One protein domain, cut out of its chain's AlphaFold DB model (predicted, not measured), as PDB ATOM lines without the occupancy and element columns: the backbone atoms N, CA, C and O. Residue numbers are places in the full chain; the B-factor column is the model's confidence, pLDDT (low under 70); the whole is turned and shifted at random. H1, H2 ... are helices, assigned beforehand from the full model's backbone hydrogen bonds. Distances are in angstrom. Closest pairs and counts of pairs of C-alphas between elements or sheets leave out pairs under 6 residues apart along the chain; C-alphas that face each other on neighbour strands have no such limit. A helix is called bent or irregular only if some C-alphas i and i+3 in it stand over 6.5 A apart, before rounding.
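This is residues 2 to 43 of the 116 residues of the protein "Beta-N-acetylhexosaminidase" of Lygus hesperus (UniProt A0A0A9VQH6). One long helix, H1, makes the length of this rod, and after its last residues a tight link folds back and the short helix H2 packs steeply on the side of H1, at residues 23 to 28. Residues 2 to 19, most of them in H1, stick out free of the rest. The printed part has 42 residues with two named helices, H1 then H2, and no named strand; its class is all helix. It is only just extended, close to loose, with a radius of gyration of the C-alphas of 13.9 A and spans of 48 by 18 by 14 A.

H1, residues 5 to 29, touches H2, residues 34 to 39, with residues 23 to 28 alone. The closest C-alphas are those of Ser 24 and Asn 37, 6.2 A apart. The two run opposite ways at a steep tilt of 65 degrees. Of the O i to N i+4 pairs, 18 of 21 are within hydrogen-bond range in H1 and 0 of 2 in H2, where 2 of 3 O i to N i+3 pairs are.

H1 runs 37.6 A from C-alpha 5 at (60.659, -36.653, -50.525) to C-alpha 29 at (43.907, -3.110, -47.592). It is neither bent nor irregular, but only just: C-alphas 22 and 25 are 6.0 A apart. H2 spans 10.1 A and ends at C-alpha 39, (37.518, -17.631, -48.052); it is irregular, with C-alphas 35 and 38 7.2 A apart.

The C-alphas farthest apart, those of Gly 2 and Gly 31, are 47.7 A apart. The printed part has no cut, and the link from H1 to H2 is tight. The mean pLDDT of the printed part is 74.0, with residues 2 to 3 and 14 to 25 under 70.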
ATOM      1  N   GLY A   2      68.063 -41.815 -54.528       47.97
ATOM      2  CA  GLY A   2      66.915 -41.668 -53.625       47.97
ATOM      3  C   GLY A   2      66.660 -40.195 -53.332       47.97
ATOM      4  O   GLY A   2      67.417 -39.592 -52.579       47.97
ATOM      5  N   GLY A   3      65.638 -39.610 -53.958       57.44
ATOM      6  CA  GLY A   3      65.222 -38.236 -53.682       57.44
ATOM      7  C   GLY A   3      64.623 -38.112 -52.280       57.44
ATOM      8  O   GLY A   3      63.824 -38.949 -51.860       57.44
ATOM      9  N   ASN A   4      65.016 -37.073 -51.543       80.62
ATOM     10  CA  ASN A   4      64.490 -36.785 -50.213       80.62
ATOM     11  C   ASN A   4      63.079 -36.183 -50.318       80.62
ATOM     12  O   ASN A   4      62.896 -34.968 -50.310       80.62
ATOM     13  N   TRP A   5      62.067 -37.046 -50.408       74.50
ATOM     14  CA  TRP A   5      60.659 -36.653 -50.525       74.50
ATOM     15  C   TRP A   5      60.176 -35.744 -49.388       74.50
ATOM     16  O   TRP A   5      59.288 -34.924 -49.603       74.50
ATOM     17  N   LYS A   6      60.793 -35.813 -48.199       82.94
ATOM     18  CA  LYS A   6      60.470 -34.904 -47.089       82.94
ATOM     19  C   LYS A   6      60.853 -33.455 -47.400       82.94
ATOM     20  O   LYS A   6      60.097 -32.553 -47.058       82.94
ATOM     21  N   GLN A   7      61.980 -33.226 -48.082       77.56
ATOM     22  CA  GLN A   7      62.370 -31.884 -48.534       77.56
ATOM     23  C   GLN A   7      61.428 -31.352 -49.615       77.56
ATOM     24  O   GLN A   7      61.068 -30.181 -49.571       77.56
ATOM     25  N   LEU A   8      60.983 -32.206 -50.542       78.25
ATOM     26  CA  LEU A   8      60.038 -31.806 -51.588       78.25
ATOM     27  C   LEU A   8      58.678 -31.404 -50.993       78.25
ATOM     28  O   LEU A   8      58.142 -30.356 -51.336       78.25
ATOM     29  N   VAL A   9      58.146 -32.199 -50.059       80.88
ATOM     30  CA  VAL A   9      56.874 -31.894 -49.379       80.88
ATOM     31  C   VAL A   9      56.985 -30.613 -48.551       80.88
ATOM     32  O   VAL A   9      56.085 -29.779 -48.603       80.88
ATOM     33  N   PHE A  10      58.096 -30.414 -47.835       78.75
ATOM     34  CA  PHE A  10      58.332 -29.182 -47.083       78.75
ATOM     35  C   PHE A  10      58.441 -27.954 -47.998       78.75
ATOM     36  O   PHE A  10      57.867 -26.915 -47.688       78.75
ATOM     37  N   ALA A  11      59.111 -28.076 -49.149       72.19
ATOM     38  CA  ALA A  11      59.200 -27.001 -50.133       72.19
ATOM     39  C   ALA A  11      57.820 -26.641 -50.707       72.19
ATOM     40  O   ALA A  11      57.461 -25.468 -50.734       72.19
ATOM     41  N   ILE A  12      57.013 -27.639 -51.084       77.19
ATOM     42  CA  ILE A  12      55.645 -27.421 -51.580       77.19
ATOM     43  C   ILE A  12      54.775 -26.756 -50.503       77.19
ATOM     44  O   ILE A  12      54.046 -25.812 -50.798       77.19
ATOM     45  N   HIS A  13      54.876 -27.203 -49.249       72.38
ATOM     46  CA  HIS A  13      54.137 -26.611 -48.136       72.38
ATOM     47  C   HIS A  13      54.569 -25.165 -47.862       72.38
ATOM     48  O   HIS A  13      53.723 -24.283 -47.776       72.38
ATOM     49  N   SER A  14      55.875 -24.895 -47.826       68.25
ATOM     50  CA  SER A  14      56.421 -23.549 -47.638       68.25
ATOM     51  C   SER A  14      56.025 -22.598 -48.774       68.25
ATOM     52  O   SER A  14      55.697 -21.438 -48.520       68.25
ATOM     53  N   MET A  15      55.976 -23.082 -50.020       67.44
ATOM     54  CA  MET A  15      55.461 -22.313 -51.158       67.44
ATOM     55  C   MET A  15      53.963 -22.018 -51.010       67.44
ATOM     56  O   MET A  15      53.541 -20.883 -51.224       67.44
ATOM     57  N   ALA A  16      53.163 -23.005 -50.593       65.12
ATOM     58  CA  ALA A  16      51.729 -22.832 -50.363       65.12
ATOM     59  C   ALA A  16      51.429 -21.864 -49.201       65.12
ATOM     60  O   ALA A  16      50.527 -21.032 -49.300       65.12
ATOM     61  N   GLU A  17      52.203 -21.918 -48.116       65.81
ATOM     62  CA  GLU A  17      52.121 -20.956 -47.009       65.81
ATOM     63  C   GLU A  17      52.585 -19.556 -47.430       65.81
ATOM     64  O   GLU A  17      51.986 -18.558 -47.023       65.81
ATOM     65  N   GLY A  18      53.613 -19.471 -48.279       61.56
ATOM     66  CA  GLY A  18      54.095 -18.219 -48.859       61.56
ATOM     67  C   GLY A  18      53.041 -17.528 -49.725       61.56
ATOM     68  O   GLY A  18      52.835 -16.325 -49.579       61.56
ATOM     69  N   LEU A  19      52.330 -18.283 -50.567       60.16
ATOM     70  CA  LEU A  19      51.202 -17.780 -51.362       60.16
ATOM     71  C   LEU A  19      50.031 -17.339 -50.467       60.16
ATOM     72  O   LEU A  19      49.459 -16.270 -50.676       60.16
ATOM     73  N   ARG A  20      49.732 -18.098 -49.402       62.56
ATOM     74  CA  ARG A  20      48.676 -17.752 -48.437       62.56
ATOM     75  C   ARG A  20      48.973 -16.450 -47.688       62.56
ATOM     76  O   ARG A  20      48.114 -15.579 -47.647       62.56
ATOM     77  N   LYS A  21      50.185 -16.270 -47.150       62.31
ATOM     78  CA  LYS A  21      50.580 -15.027 -46.453       62.31
ATOM     79  C   LYS A  21      50.560 -13.789 -47.356       62.31
ATOM     80  O   LYS A  21      50.337 -12.687 -46.872       62.31
ATOM     81  N   ARG A  22      50.811 -13.969 -48.653       63.53
ATOM     82  CA  ARG A  22      50.833 -12.893 -49.653       63.53
ATOM     83  C   ARG A  22      49.434 -12.378 -49.992       63.53
ATOM     84  O   ARG A  22      49.258 -11.172 -50.108       63.53
ATOM     85  N   SER A  23      48.442 -13.267 -50.056       60.59
ATOM     86  CA  SER A  23      47.035 -12.875 -50.238       60.59
ATOM     87  C   SER A  23      46.503 -11.989 -49.100       60.59
ATOM     88  O   SER A  23      45.725 -11.074 -49.356       60.59
ATOM     89  N   SER A  24      46.982 -12.183 -47.864       64.06
ATOM     90  CA  SER A  24      46.497 -11.460 -46.680       64.06
ATOM     91  C   SER A  24      46.663  -9.940 -46.782       64.06
ATOM     92  O   SER A  24      45.753  -9.207 -46.415       64.06
ATOM     93  N   GLN A  25      47.788  -9.458 -47.326       69.81
ATOM     94  CA  GLN A  25      48.105  -8.022 -47.352       69.81
ATOM     95  C   GLN A  25      47.165  -7.207 -48.245       69.81
ATOM     96  O   GLN A  25      46.741  -6.120 -47.861       69.81
ATOM     97  N   ILE A  26      46.824  -7.719 -49.429       70.69
ATOM     98  CA  ILE A  26      45.903  -7.036 -50.351       70.69
ATOM     99  C   ILE A  26      44.486  -7.025 -49.760       70.69
ATOM    100  O   ILE A  26      43.767  -6.034 -49.848       70.69
ATOM    101  N   ILE A  27      44.094  -8.123 -49.120       75.31
ATOM    102  CA  ILE A  27      42.761  -8.316 -48.549       75.31
ATOM    103  C   ILE A  27      42.543  -7.438 -47.308       75.31
ATOM    104  O   ILE A  27      41.478  -6.831 -47.169       75.31
ATOM    105  N   GLU A  28      43.575  -7.252 -46.483       76.19
ATOM    106  CA  GLU A  28      43.570  -6.272 -45.390       76.19
ATOM    107  C   GLU A  28      43.401  -4.831 -45.897       76.19
ATOM    108  O   GLU A  28      42.623  -4.071 -45.321       76.19
ATOM    109  N   GLN A  29      44.058  -4.451 -47.002       75.25
ATOM    110  CA  GLN A  29      43.907  -3.110 -47.592       75.25
ATOM    111  C   GLN A  29      42.482  -2.824 -48.084       75.25
ATOM    112  O   GLN A  29      42.048  -1.673 -48.076       75.25
ATOM    113  N   ILE A  30      41.738  -3.860 -48.482       79.44
ATOM    114  CA  ILE A  30      40.344  -3.754 -48.943       79.44
ATOM    115  C   ILE A  30      39.359  -3.783 -47.750       79.44
ATOM    116  O   ILE A  30      38.147  -3.653 -47.920       79.44
ATOM    117  N   GLY A  31      39.862  -3.897 -46.514       81.00
ATOM    118  CA  GLY A  31      39.056  -3.859 -45.291       81.00
ATOM    119  C   GLY A  31      38.413  -5.197 -44.925       81.00
ATOM    120  O   GLY A  31      37.486  -5.239 -44.114       81.00
ATOM    121  N   VAL A  32      38.885  -6.301 -45.505       83.06
ATOM    122  CA  VAL A  32      38.433  -7.645 -45.142       83.06
ATOM    123  C   VAL A  32      39.214  -8.117 -43.917       83.06
ATOM    124  O   VAL A  32      40.437  -8.019 -43.852       83.06
ATOM    125  N   ASN A  33      38.493  -8.638 -42.924       81.38
ATOM    126  CA  ASN A  33      39.085  -9.156 -41.693       81.38
ATOM    127  C   ASN A  33      40.009 -10.356 -41.991       81.38
ATOM    128  O   ASN A  33      39.624 -11.248 -42.748       81.38
ATOM    129  N   GLU A  34      41.179 -10.425 -41.343       78.06
ATOM    130  CA  GLU A  34      42.162 -11.514 -41.489       78.06
ATOM    131  C   GLU A  34      41.535 -12.910 -41.293       78.06
ATOM    132  O   GLU A  34      41.880 -13.869 -41.988       78.06
ATOM    133  N   THR A  35      40.528 -13.019 -40.420       84.19
ATOM    134  CA  THR A  35      39.777 -14.265 -40.187       84.19
ATOM    135  C   THR A  35      39.052 -14.781 -41.432       84.19
ATOM    136  O   THR A  35      38.874 -15.990 -41.565       84.19
ATOM    137  N   LEU A  36      38.675 -13.908 -42.372       85.31
ATOM    138  CA  LEU A  36      37.962 -14.255 -43.606       85.31
ATOM    139  C   LEU A  36      38.895 -14.501 -44.798       85.31
ATOM    140  O   LEU A  36      38.426 -14.956 -45.836       85.31
ATOM    141  N   ASN A  37      40.204 -14.261 -44.667       80.38
ATOM    142  CA  ASN A  37      41.145 -14.367 -45.788       80.38
ATOM    143  C   ASN A  37      41.144 -15.766 -46.439       80.38
ATOM    144  O   ASN A  37      41.243 -15.909 -47.650       80.38
ATOM    145  N   HIS A  38      40.937 -16.817 -45.645       82.50
ATOM    146  CA  HIS A  38      40.850 -18.189 -46.150       82.50
ATOM    147  C   HIS A  38      39.657 -18.454 -47.092       82.50
ATOM    148  O   HIS A  38      39.643 -19.490 -47.752       82.50
ATOM    149  N   LEU A  39      38.663 -17.558 -47.138       86.81
ATOM    150  CA  LEU A  39      37.518 -17.631 -48.052       86.81
ATOM    151  C   LEU A  39      37.803 -16.967 -49.405       86.81
ATOM    152  O   LEU A  39      37.052 -17.170 -50.358       86.81
ATOM    153  N   VAL A  40      38.868 -16.170 -49.500       83.00
ATOM    154  CA  VAL A  40      39.257 -15.501 -50.738       83.00
ATOM    155  C   VAL A  40      39.949 -16.516 -51.644       83.00
ATOM    156  O   VAL A  40      41.028 -17.014 -51.336       83.00
ATOM    157  N   LEU A  41      39.326 -16.815 -52.783       84.62
ATOM    158  CA  LEU A  41      39.890 -17.731 -53.784       84.62
ATOM    159  C   LEU A  41      40.854 -17.030 -54.750       84.62
ATOM    160  O   LEU A  41      41.709 -17.674 -55.352       84.62
ATOM    161  N   GLY A  42      40.701 -15.718 -54.910       83.75
ATOM    162  CA  GLY A  42      41.444 -14.901 -55.856       83.75
ATOM    163  C   GLY A  42      40.656 -13.645 -56.197       83.75
ATOM    164  O   GLY A  42      39.808 -13.200 -55.421       83.75
ATOM    165  N   SER A  43      40.920 -13.088 -57.370       85.75
ATOM    166  CA  SER A  43      40.189 -11.939 -57.893       85.75
ATOM    167  C   SER A  43      40.119 -11.986 -59.417       85.75
ATOM    168  O   SER A  43      40.857 -12.727 -60.066       85.75
TER     169      SER A  43